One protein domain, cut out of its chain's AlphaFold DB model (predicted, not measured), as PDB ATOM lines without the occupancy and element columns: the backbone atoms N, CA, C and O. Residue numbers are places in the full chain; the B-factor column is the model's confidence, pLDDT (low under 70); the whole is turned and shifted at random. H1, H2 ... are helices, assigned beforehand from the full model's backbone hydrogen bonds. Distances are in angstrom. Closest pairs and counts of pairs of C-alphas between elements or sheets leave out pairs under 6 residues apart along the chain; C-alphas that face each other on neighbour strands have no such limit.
ATOM      1  N   ASP A  17      55.505 -42.244 -43.211       45.25
ATOM      2  CA  ASP A  17      54.422 -41.867 -42.302       45.25
ATOM      3  C   ASP A  17      53.194 -42.700 -42.686       45.25
ATOM      4  O   ASP A  17      52.468 -42.375 -43.626       45.25
ATOM      5  N   PHE A  18      53.007 -43.841 -42.021       58.16
ATOM      6  CA  PHE A  18      51.803 -44.645 -42.182       58.16
ATOM      7  C   PHE A  18      50.633 -43.858 -41.607       58.16
ATOM      8  O   PHE A  18      50.688 -43.398 -40.466       58.16
ATOM      9  N   SER A  19      49.556 -43.723 -42.379       82.00
ATOM     10  CA  SER A  19      48.330 -43.166 -41.819       82.00
ATOM     11  C   SER A  19      47.811 -44.089 -40.709       82.00
ATOM     12  O   SER A  19      47.893 -45.315 -40.820       82.00
ATOM     13  N   VAL A  20      47.238 -43.517 -39.643       83.88
ATOM     14  CA  VAL A  20      46.622 -44.281 -38.537       83.88
ATOM     15  C   VAL A  20      45.630 -45.320 -39.072       83.88
ATOM     16  O   VAL A  20      45.570 -46.446 -38.585       83.88
ATOM     17  N   PHE A  21      44.910 -44.970 -40.141       83.50
ATOM     18  CA  PHE A  21      44.002 -45.865 -40.851       83.50
ATOM     19  C   PHE A  21      44.706 -47.091 -41.452       83.50
ATOM     20  O   PHE A  21      44.239 -48.206 -41.254       83.50
ATOM     21  N   GLU A  22      45.815 -46.915 -42.174       82.19
ATOM     22  CA  GLU A  22      46.560 -48.030 -42.780       82.19
ATOM     23  C   GLU A  22      47.199 -48.928 -41.722       82.19
ATOM     24  O   GLU A  22      47.162 -50.150 -41.859       82.19
ATOM     25  N   LEU A  23      47.730 -48.332 -40.652       85.69
ATOM     26  CA  LEU A  23      48.300 -49.072 -39.528       85.69
ATOM     27  C   LEU A  23      47.234 -49.941 -38.846       85.69
ATOM     28  O   LEU A  23      47.432 -51.143 -38.678       85.69
ATOM     29  N   LEU A  24      46.086 -49.351 -38.499       85.94
ATOM     30  CA  LEU A  24      44.971 -50.074 -37.885       85.94
ATOM     31  C   LEU A  24      44.375 -51.111 -38.834       85.94
ATOM     32  O   LEU A  24      44.058 -52.214 -38.404       85.94
ATOM     33  N   TRP A  25      44.251 -50.805 -40.126       83.38
ATOM     34  CA  TRP A  25      43.765 -51.770 -41.105       83.38
ATOM     35  C   TRP A  25      44.714 -52.966 -41.244       83.38
ATOM     36  O   TRP A  25      44.257 -54.109 -41.239       83.38
ATOM     37  N   SER A  26      46.029 -52.735 -41.299       82.62
ATOM     38  CA  SER A  26      47.028 -53.814 -41.315       82.62
ATOM     39  C   SER A  26      46.926 -54.663 -40.051       82.62
ATOM     40  O   SER A  26      46.814 -55.882 -40.129       82.62
ATOM     41  N   LEU A  27      46.849 -54.021 -38.883       83.94
ATOM     42  CA  LEU A  27      46.739 -54.700 -37.596       83.94
ATOM     43  C   LEU A  27      45.469 -55.561 -37.488       83.94
ATOM     44  O   LEU A  27      45.538 -56.721 -37.093       83.94
ATOM     45  N   LEU A  28      44.311 -55.012 -37.861       79.25
ATOM     46  CA  LEU A  28      43.024 -55.713 -37.817       79.25
ATOM     47  C   LEU A  28      42.924 -56.820 -38.877       79.25
ATOM     48  O   LEU A  28      42.202 -57.796 -38.682       79.25
ATOM     49  N   THR A  29      43.632 -56.699 -40.004       71.88
ATOM     50  CA  THR A  29      43.662 -57.751 -41.035       71.88
ATOM     51  C   THR A  29      44.649 -58.871 -40.715       71.88
ATOM     52  O   THR A  29      44.362 -60.026 -41.048       71.88
ATOM     53  N   GLU A  30      45.762 -58.560 -40.046       75.38
ATOM     54  CA  GLU A  30      46.715 -59.534 -39.499       75.38
ATOM     55  C   GLU A  30      46.147 -60.259 -38.272       75.38
ATOM     56  O   GLU A  30      46.343 -61.465 -38.123       75.38
ATOM     57  N   ASN A  31      45.388 -59.552 -37.430       72.81
ATOM     58  CA  ASN A  31      44.732 -60.095 -36.248       72.81
ATOM     59  C   ASN A  31      43.216 -59.884 -36.324       72.81
ATOM     60  O   ASN A  31      42.638 -58.960 -35.751       72.81
ATOM     61  N   ARG A  32      42.572 -60.783 -37.070       63.88
ATOM     62  CA  ARG A  32      41.154 -60.682 -37.433       63.88
ATOM     63  C   ARG A  32      40.182 -60.860 -36.264       63.88
ATOM     64  O   ARG A  32      39.036 -60.440 -36.392       63.88
ATOM     65  N   ASP A  33      40.624 -61.421 -35.138       66.25
ATOM     66  CA  ASP A  33      39.821 -61.476 -33.907       66.25
ATOM     67  C   ASP A  33      39.501 -60.055 -33.409       66.25
ATOM     68  O   ASP A  33      38.362 -59.762 -33.052       66.25
ATOM     69  N   LEU A  34      40.458 -59.129 -33.533       75.38
ATOM     70  CA  LEU A  34      40.261 -57.718 -33.190       75.38
ATOM     71  C   LEU A  34      39.221 -57.040 -34.092       75.38
ATOM     72  O   LEU A  34      38.480 -56.170 -33.642       75.38
ATOM     73  N   LEU A  35      39.137 -57.430 -35.369       74.00
ATOM     74  CA  LEU A  35      38.133 -56.890 -36.289       74.00
ATOM     75  C   LEU A  35      36.715 -57.308 -35.873       74.00
ATOM     76  O   LEU A  35      35.778 -56.513 -35.978       74.00
ATOM     77  N   TYR A  36      36.556 -58.539 -35.384       64.19
ATOM     78  CA  TYR A  36      35.284 -59.005 -34.844       64.19
ATOM     79  C   TYR A  36      34.931 -58.325 -33.535       64.19
ATOM     80  O   TYR A  36      33.807 -57.848 -33.412       64.19
ATOM     81  N   ASP A  37      35.880 -58.224 -32.606       72.62
ATOM     82  CA  ASP A  37      35.667 -57.517 -31.346       72.62
ATOM     83  C   ASP A  37      35.235 -56.068 -31.613       72.62
ATOM     84  O   ASP A  37      34.243 -55.608 -31.050       72.62
ATOM     85  N   LEU A  38      35.883 -55.377 -32.559       78.62
ATOM     86  CA  LEU A  38      35.473 -54.042 -33.000       78.62
ATOM     87  C   LEU A  38      34.026 -54.020 -33.517       78.62
ATOM     88  O   LEU A  38      33.240 -53.153 -33.127       78.62
ATOM     89  N   SER A  39      33.668 -54.950 -34.405       71.19
ATOM     90  CA  SER A  39      32.329 -54.993 -35.000       71.19
ATOM     91  C   SER A  39      31.249 -55.302 -33.959       71.19
ATOM     92  O   SER A  39      30.226 -54.612 -33.912       71.19
ATOM     93  N   ASP A  40      31.505 -56.272 -33.077       69.75
ATOM     94  CA  ASP A  40      30.624 -56.677 -31.981       69.75
ATOM     95  C   ASP A  40      30.427 -55.526 -30.989       69.75
ATOM     96  O   ASP A  40      29.289 -55.214 -30.628       69.75
ATOM     97  N   ILE A  41      31.506 -54.841 -30.590       72.44
ATOM     98  CA  ILE A  41      31.453 -53.698 -29.669       72.44
ATOM     99  C   ILE A  41      30.641 -52.550 -30.283       72.44
ATOM    100  O   ILE A  41      29.733 -52.023 -29.636       72.44
ATOM    101  N   VAL A  42      30.901 -52.185 -31.544       72.75
ATOM    102  CA  VAL A  42      30.164 -51.105 -32.225       72.75
ATOM    103  C   VAL A  42      28.691 -51.474 -32.422       72.75
ATOM    104  O   VAL A  42      27.811 -50.627 -32.249       72.75
ATOM    105  N   HIS A  43      28.393 -52.727 -32.769       68.75
ATOM    106  CA  HIS A  43      27.018 -53.204 -32.891       68.75
ATOM    107  C   HIS A  43      26.293 -53.155 -31.541       68.75
ATOM    108  O   HIS A  43      25.194 -52.603 -31.448       68.75
ATOM    109  N   TYR A  44      26.925 -53.660 -30.484       69.62
ATOM    110  CA  TYR A  44      26.379 -53.663 -29.132       69.62
ATOM    111  C   TYR A  44      26.124 -52.244 -28.607       69.62
ATOM    112  O   TYR A  44      25.055 -51.980 -28.058       69.62
ATOM    113  N   ALA A  45      27.044 -51.306 -28.856       69.12
ATOM    114  CA  ALA A  45      26.875 -49.891 -28.521       69.12
ATOM    115  C   ALA A  45      25.612 -49.306 -29.169       69.12
ATOM    116  O   ALA A  45      24.771 -48.702 -28.496       69.12
ATOM    117  N   LYS A  46      25.448 -49.530 -30.480       69.44
ATOM    118  CA  LYS A  46      24.285 -49.060 -31.251       69.44
ATOM    119  C   LYS A  46      22.988 -49.634 -30.696       69.44
ATOM    120  O   LYS A  46      22.024 -48.897 -30.495       69.44
ATOM    121  N   VAL A  47      22.972 -50.933 -30.412       60.12
ATOM    122  CA  VAL A  47      21.808 -51.626 -29.847       60.12
ATOM    123  C   VAL A  47      21.459 -51.074 -28.463       60.12
ATOM    124  O   VAL A  47      20.296 -50.749 -28.217       60.12
ATOM    125  N   ASN A  48      22.440 -50.881 -27.582       65.38
ATOM    126  CA  ASN A  48      22.201 -50.339 -26.246       65.38
ATOM    127  C   ASN A  48      21.684 -48.903 -26.266       65.38
ATOM    128  O   ASN A  48      20.730 -48.610 -25.547       65.38
ATOM    129  N   ASN A  49      22.220 -48.029 -27.121       69.12
ATOM    130  CA  ASN A  49      21.707 -46.662 -27.246       69.12
ATOM    131  C   ASN A  49      20.231 -46.667 -27.689       69.12
ATOM    132  O   ASN A  49      19.377 -46.028 -27.066       69.12
ATOM    133  N   ILE A  50      19.884 -47.491 -28.686       62.72
ATOM    134  CA  ILE A  50      18.488 -47.673 -29.117       62.72
ATOM    135  C   ILE A  50      17.607 -48.132 -27.943       62.72
ATOM    136  O   ILE A  50      16.496 -47.618 -27.758       62.72
ATOM    137  N   ILE A  51      18.091 -49.075 -27.130       60.03
ATOM    138  CA  ILE A  51      17.374 -49.608 -25.964       60.03
ATOM    139  C   ILE A  51      17.174 -48.530 -24.889       60.03
ATOM    140  O   ILE A  51      16.055 -48.350 -24.398       60.03
ATOM    141  N   GLU A  52      18.218 -47.796 -24.514       65.19
ATOM    142  CA  GLU A  52      18.152 -46.763 -23.477       65.19
ATOM    143  C   GLU A  52      17.212 -45.624 -23.862       65.19
ATOM    144  O   GLU A  52      16.378 -45.190 -23.055       65.19
ATOM    145  N   GLN A  53      17.255 -45.187 -25.119       65.25
ATOM    146  CA  GLN A  53      16.360 -44.147 -25.603       65.25
ATOM    147  C   GLN A  53      14.901 -44.606 -25.626       65.25
ATOM    148  O   GLN A  53      14.022 -43.878 -25.149       65.25
ATOM    149  N   LEU A  82      24.686 -42.403 -32.252       76.12
ATOM    150  CA  LEU A  82      25.709 -42.308 -31.200       76.12
ATOM    151  C   LEU A  82      26.696 -41.188 -31.537       76.12
ATOM    152  O   LEU A  82      27.147 -41.102 -32.684       76.12
ATOM    153  N   THR A  83      27.041 -40.360 -30.552       83.44
ATOM    154  CA  THR A  83      28.070 -39.336 -30.752       83.44
ATOM    155  C   THR A  83      29.462 -39.951 -30.645       83.44
ATOM    156  O   THR A  83      29.635 -41.096 -30.222       83.44
ATOM    157  N   LEU A  84      30.484 -39.196 -31.050       79.75
ATOM    158  CA  LEU A  84      31.869 -39.642 -30.924       79.75
ATOM    159  C   LEU A  84      32.258 -39.855 -29.453       79.75
ATOM    160  O   LEU A  84      32.983 -40.796 -29.151       79.75
ATOM    161  N   GLU A  85      31.730 -39.038 -28.537       81.19
ATOM    162  CA  GLU A  85      31.947 -39.192 -27.095       81.19
ATOM    163  C   GLU A  85      31.429 -40.536 -26.566       81.19
ATOM    164  O   GLU A  85      32.128 -41.185 -25.788       81.19
ATOM    165  N   ASP A  86      30.266 -40.995 -27.037       79.75
ATOM    166  CA  ASP A  86      29.720 -42.300 -26.646       79.75
ATOM    167  C   ASP A  86      30.638 -43.449 -27.114       79.75
ATOM    168  O   ASP A  86      30.872 -44.421 -26.394       79.75
ATOM    169  N   TYR A  87      31.199 -43.341 -28.323       80.44
ATOM    170  CA  TYR A  87      32.138 -44.339 -28.841       80.44
ATOM    171  C   TYR A  87      33.500 -44.296 -28.151       80.44
ATOM    172  O   TYR A  87      34.125 -45.345 -28.021       80.44
ATOM    173  N   LEU A  88      33.954 -43.129 -27.688       82.56
ATOM    174  CA  LEU A  88      35.183 -43.014 -26.902       82.56
ATOM    175  C   LEU A  88      35.085 -43.782 -25.583       82.56
ATOM    176  O   LEU A  88      36.052 -44.427 -25.183       82.56
ATOM    177  N   GLU A  89      33.921 -43.755 -24.935       80.88
ATOM    178  CA  GLU A  89      33.677 -44.540 -23.725       80.88
ATOM    179  C   GLU A  89      33.635 -46.042 -24.037       80.88
ATOM    180  O   GLU A  89      34.330 -46.833 -23.399       80.88
ATOM    181  N   VAL A  90      32.870 -46.439 -25.057       81.19
ATOM    182  CA  VAL A  90      32.638 -47.859 -25.364       81.19
ATOM    183  C   VAL A  90      33.871 -48.553 -25.957       81.19
ATOM    184  O   VAL A  90      34.126 -49.718 -25.652       81.19
ATOM    185  N   LEU A  91      34.653 -47.861 -26.788       84.38
ATOM    186  CA  LEU A  91      35.866 -48.413 -27.401       84.38
ATOM    187  C   LEU A  91      37.124 -48.181 -26.558       84.38
ATOM    188  O   LEU A  91      38.187 -48.652 -26.948       84.38
ATOM    189  N   GLY A  92      37.036 -47.507 -25.407       82.56
ATOM    190  CA  GLY A  92      38.204 -47.159 -24.593       82.56
ATOM    191  C   GLY A  92      39.058 -48.368 -24.198       82.56
ATOM    192  O   GLY A  92      40.259 -48.389 -24.460       82.56
ATOM    193  N   GLU A  93      38.441 -49.417 -23.641       80.38
ATOM    194  CA  GLU A  93      39.154 -50.655 -23.278       80.38
ATOM    195  C   GLU A  93      39.743 -51.369 -24.505       80.38
ATOM    196  O   GLU A  93      40.835 -51.937 -24.437       80.38
ATOM    197  N   PHE A  94      39.048 -51.304 -25.641       83.44
ATOM    198  CA  PHE A  94      39.512 -51.892 -26.892       83.44
ATOM    199  C   PHE A  94      40.723 -51.138 -27.457       83.44
ATOM    200  O   PHE A  94      41.686 -51.768 -27.880       83.44
ATOM    201  N   VAL A  95      40.740 -49.803 -27.394       89.25
ATOM    202  CA  VAL A  95      41.899 -48.988 -27.797       89.25
ATOM    203  C   VAL A  95      43.110 -49.270 -26.912       89.25
ATOM    204  O   VAL A  95      44.218 -49.421 -27.425       89.25
ATOM    205  N   GLU A  96      42.916 -49.402 -25.598       87.81
ATOM    206  CA  GLU A  96      44.003 -49.791 -24.696       87.81
ATOM    207  C   GLU A  96      44.529 -51.192 -25.029       87.81
ATOM    208  O   GLU A  96      45.741 -51.403 -25.062       87.81
ATOM    209  N   HIS A  97      43.647 -52.132 -25.382       85.44
ATOM    210  CA  HIS A  97      44.078 -53.429 -25.891       85.44
ATOM    211  C   HIS A  97      44.891 -53.297 -27.190       85.44
ATOM    212  O   HIS A  97      45.986 -53.854 -27.270       85.44
ATOM    213  N   LEU A  98      44.442 -52.503 -28.166       86.38
ATOM    214  CA  LEU A  98      45.185 -52.268 -29.410       86.38
ATOM    215  C   LEU A  98      46.578 -51.682 -29.155       86.38
ATOM    216  O   LEU A  98      47.536 -52.121 -29.784       86.38
ATOM    217  N   ARG A  99      46.725 -50.768 -28.190       89.69
ATOM    218  CA  ARG A  99      48.028 -50.208 -27.786       89.69
ATOM    219  C   ARG A  99      48.979 -51.242 -27.190       89.69
ATOM    220  O   ARG A  99      50.195 -51.110 -27.337       89.69
ATOM    221  N   THR A 100      48.456 -52.282 -26.538       88.38
ATOM    222  CA  THR A 100      49.297 -53.402 -26.078       88.38
ATOM    223  C   THR A 100      49.797 -54.274 -27.227       88.38
ATOM    224  O   THR A 100      50.875 -54.856 -27.113       88.38
ATOM    225  N   VAL A 101      49.037 -54.357 -28.324       85.38
ATOM    226  CA  VAL A 101      49.366 -55.183 -29.495       85.38
ATOM    227  C   VAL A 101      50.258 -54.421 -30.484       85.38
ATOM    228  O   VAL A 101      51.219 -54.993 -30.989       85.38
ATOM    229  N   GLU A 102      49.992 -53.134 -30.719       89.75
ATOM    230  CA  GLU A 102      50.771 -52.250 -31.594       89.75
ATOM    231  C   GLU A 102      51.219 -50.988 -30.828       89.75
ATOM    232  O   GLU A 102      50.483 -49.997 -30.747       89.75
ATOM    233  N   PRO A 103      52.444 -50.995 -30.265       86.50
ATOM    234  CA  PRO A 103      52.968 -49.890 -29.468       86.50
ATOM    235  C   PRO A 103      53.079 -48.554 -30.210       86.50
ATOM    236  O   PRO A 103      53.123 -47.516 -29.546       86.50
ATOM    237  N   LYS A 104      53.108 -48.540 -31.553       85.69
ATOM    238  CA  LYS A 104      53.098 -47.294 -32.344       85.69
ATOM    239  C   LYS A 104      51.823 -46.469 -32.131       85.69
ATOM    240  O   LYS A 104      51.846 -45.257 -32.305       85.69
ATOM    241  N   LEU A 105      50.730 -47.093 -31.684       86.25
ATOM    242  CA  LEU A 105      49.475 -46.408 -31.345       86.25
ATOM    243  C   LEU A 105      49.540 -45.613 -30.026       86.25
ATOM    244  O   LEU A 105      48.587 -44.909 -29.691       86.25
ATOM    245  N   ASN A 106      50.634 -45.708 -29.259       86.25
ATOM    246  CA  ASN A 106      50.812 -44.917 -28.034       86.25
ATOM    247  C   ASN A 106      51.047 -43.426 -28.313       86.25
ATOM    248  O   ASN A 106      50.786 -42.599 -27.444       86.25
ATOM    249  N   GLU A 107      51.534 -43.087 -29.509       85.81
ATOM    250  CA  GLU A 107      51.800 -41.705 -29.931       85.81
ATOM    251  C   GLU A 107      50.575 -41.043 -30.586       85.81
ATOM    252  O   GLU A 107      50.579 -39.837 -30.823       85.81
ATOM    253  N   VAL A 108      49.517 -41.820 -30.844       88.06
ATOM    254  CA  VAL A 108      48.286 -41.374 -31.505       88.06
ATOM    255  C   VAL A 108      47.214 -41.058 -30.463       88.06
ATOM    256  O   VAL A 108      46.994 -41.823 -29.511       88.06
ATOM    257  N   GLU A 109      46.513 -39.937 -30.642       89.12
ATOM    258  CA  GLU A 109      45.403 -39.563 -29.768       89.12
ATOM    259  C   GLU A 109      44.256 -40.581 -29.864       89.12
ATOM    260  O   GLU A 109      43.885 -41.045 -30.941       89.12
ATOM    261  N   THR A 110      43.648 -40.919 -28.722       87.38
ATOM    262  CA  THR A 110      42.556 -41.909 -28.649       87.38
ATOM    263  C   THR A 110      41.387 -41.551 -29.571       87.38
ATOM    264  O   THR A 110      40.770 -42.442 -30.151       87.38
ATOM    265  N   GLN A 111      41.109 -40.256 -29.743       88.62
ATOM    266  CA  GLN A 111      40.065 -39.779 -30.646       88.62
ATOM    267  C   GLN A 111      40.333 -40.169 -32.102       88.62
ATOM    268  O   GLN A 111      39.450 -40.717 -32.758       88.62
ATOM    269  N   GLU A 112      41.557 -39.959 -32.577       88.50
ATOM    270  CA  GLU A 112      41.955 -40.280 -33.947       88.50
ATOM    271  C   GLU A 112      41.892 -41.793 -34.218       88.50
ATOM    272  O   GLU A 112      41.434 -42.226 -35.277       88.50
ATOM    273  N   ILE A 113      42.259 -42.613 -33.225       89.12
ATOM    274  CA  ILE A 113      42.123 -44.075 -33.301       89.12
ATOM    275  C   ILE A 113      40.648 -44.467 -33.437       89.12
ATOM    276  O   ILE A 113      40.298 -45.240 -34.328       89.12
ATOM    277  N   VAL A 114      39.767 -43.938 -32.582       88.25
ATOM    278  CA  VAL A 114      38.332 -44.272 -32.607       88.25
ATOM    279  C   VAL A 114      37.681 -43.851 -33.924       88.25
ATOM    280  O   VAL A 114      36.943 -44.641 -34.513       88.25
ATOM    281  N   GLU A 115      37.985 -42.660 -34.436       87.06
ATOM    282  CA  GLU A 115      37.482 -42.199 -35.735       87.06
ATOM    283  C   GLU A 115      37.920 -43.128 -36.880       87.06
ATOM    284  O   GLU A 115      37.102 -43.519 -37.719       87.06
ATOM    285  N   ALA A 116      39.188 -43.550 -36.888       85.25
ATOM    286  CA  ALA A 116      39.702 -44.495 -37.875       85.25
ATOM    287  C   ALA A 116      39.040 -45.881 -37.761       85.25
ATOM    288  O   ALA A 116      38.660 -46.458 -38.780       85.25
ATOM    289  N   LEU A 117      38.836 -46.398 -36.546       85.88
ATOM    290  CA  LEU A 117      38.148 -47.671 -36.304       85.88
ATOM    291  C   LEU A 117      36.690 -47.637 -36.779       85.88
ATOM    292  O   LEU A 117      36.222 -48.576 -37.425       85.88
ATOM    293  N   LEU A 118      35.972 -46.545 -36.501       83.50
ATOM    294  CA  LEU A 118      34.602 -46.361 -36.979       83.50
ATOM    295  C   LEU A 118      34.555 -46.327 -38.506       83.50
ATOM    296  O   LEU A 118      33.702 -46.996 -39.091       83.50
ATOM    297  N   LYS A 119      35.505 -45.628 -39.141       81.88
ATOM    298  CA  LYS A 119      35.646 -45.590 -40.600       81.88
ATOM    299  C   LYS A 119      35.921 -46.974 -41.189       81.88
ATOM    300  O   LYS A 119      35.280 -47.346 -42.167       81.88
ATOM    301  N   ILE A 120      36.820 -47.753 -40.585       80.75
ATOM    302  CA  ILE A 120      37.115 -49.137 -40.994       80.75
ATOM    303  C   ILE A 120      35.860 -50.014 -40.889       80.75
ATOM    304  O   ILE A 120      35.583 -50.811 -41.782       80.75
ATOM    305  N   ASN A 121      35.079 -49.855 -39.822       77.44
ATOM    306  CA  ASN A 121      33.864 -50.635 -39.613       77.44
ATOM    307  C   ASN A 121      32.718 -50.234 -40.568       77.44
ATOM    308  O   ASN A 121      31.925 -51.087 -40.964       77.44
ATOM    309  N   SER A 122      32.605 -48.956 -40.951       71.56
ATOM    310  CA  SER A 122      31.576 -48.487 -41.895       71.56
ATOM    311  C   SER A 122      31.947 -48.723 -43.360       71.56
ATOM    312  O   SER A 122      31.094 -49.110 -44.162       71.56
ATOM    313  N   GLU A 123      33.211 -48.500 -43.709       71.19
ATOM    314  CA  GLU A 123      33.741 -48.515 -45.074       71.19
ATOM    315  C   GLU A 123      35.070 -49.291 -45.123       71.19
ATOM    316  O   GLU A 123      36.129 -48.702 -45.360       71.19
ATOM    317  N   PRO A 124      35.051 -50.619 -44.894       62.75
ATOM    318  CA  PRO A 124      36.254 -51.420 -45.066       62.75
ATOM    319  C   PRO A 124      36.680 -51.364 -46.543       62.75
ATOM    320  O   PRO A 124      35.808 -51.428 -47.421       62.75
ATOM    321  N   PRO A 125      37.985 -51.247 -46.851       60.03
ATOM    322  CA  PRO A 125      38.452 -51.235 -48.232       60.03
ATOM    323  C   PRO A 125      38.010 -52.514 -48.951       60.03
ATOM    324  O   PRO A 125      38.051 -53.609 -48.383       60.03
ATOM    325  N   GLU A 126      37.543 -52.368 -50.196       54.59
ATOM    326  CA  GLU A 126      37.053 -53.508 -50.971       54.59
ATOM    327  C   GLU A 126      38.180 -54.536 -51.160       54.59
ATOM    328  O   GLU A 126      39.299 -54.161 -51.530       54.59
TER     329      GLU A 126
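This is residues 17 to 53 and 82 to 126 of the 408 residues of an uncharacterized protein of Theileria annulata (UniProt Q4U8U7). A long helix, H2, makes most of the length of this small helical domain, and it crosses one end of H6, the helix in the middle, about perpendicularly. H1, H3 and H4 pack round H6 at large angles, H3 and H4 near its first residues, and the short H5 makes a corner with H4. The 82 printed residues hold six named helices, in the order H1 to H6 along the chain, and no named strand, and the class is all helix. By its radius of gyration of the C-alphas, 12.4 A, the whole is compact, with an elongated outline of 41 by 27 by 18 A.

H2, residues 32 to 53, is the longest helix. It only just touches H6, residues 110 to 122, with 3 pairs of C-alphas within 8 A; the closest are those of Ser 39 and Asn 121, 6.5 A apart, and the lines are about perpendicular at 87 degrees. With residues 41 to 45 alone H2 touches H3, residues 84 to 90, at a steep tilt of 69 degrees, only just short of about perpendicular, opposite ways; the closest C-alphas are those of Ala 45 and Val 90, 6.9 A apart. H1, residues 20 to 30, and H2 touch only at the corner, and only just, with 3 pairs within 8 A; the closest C-alphas are those of Leu 28 and Leu 35, 5.3 A apart. H6 is the hub, touching four helices, and the helix packing is mostly crossed, with none of five tilted pairs that touch at a shallow tilt. H6 touches H1 at a steep tilt of 58 degrees, the same way, with the C-alphas of Phe 21 and Ala 116 closest at 5.4 A. H6 touches H3 about perpendicularly at 88 degrees, closest at the C-alphas of Leu 88 and Val 114, 6.6 A. It touches H4, residues 92 to 101, at 87 degrees, about perpendicular, closest at the C-alphas of Val 95 and Thr 110, 7.2 A. H4 and H2 are close but not clearly touching, at a shallow tilt of 6 degrees, opposite ways; their closest C-alphas, of Leu 38 and Phe 94, are 7.6 A apart. H5, residues 103 to 107, touches H4 only at the corner, and only just, with 3 pairs within 8 A; the closest C-alphas are those of Arg 99 and Leu 105, 5.4 A apart. H1 and H3 are apart. In H1, H2, H3, H4 and H6 every O i to N i+4 pair is within hydrogen-bond range; H5 has 0 of 1, and 1 of 2 O i to N i+3 pairs.

H2 measures 32.1 A from C-alpha 32 to C-alpha 53, which is at (16.360, -44.147, -25.603). H6 measures 18.4 A and ends at C-alpha 122, at (31.576, -48.487, -41.895). H1 begins at C-alpha 20, at (46.622, -44.281, -38.537), and measures 15.3 A; H4 measures 14.6 A, H3 10.0 A and H5 8.3 A.

The two C-alphas farthest apart are those of Asp 17 and Gln 53, 41.6 A. Residues 54 to 81 are not printed, and C-alphas 53 and 82 are 11.1 A apart across the cut. The links H1 to H2, H3 to H4, H4 to H5 and H5 to H6 are tight. The mean pLDDT of the printed part is 77.7; 20 residues are under 70, among them 43 to 53 of H2.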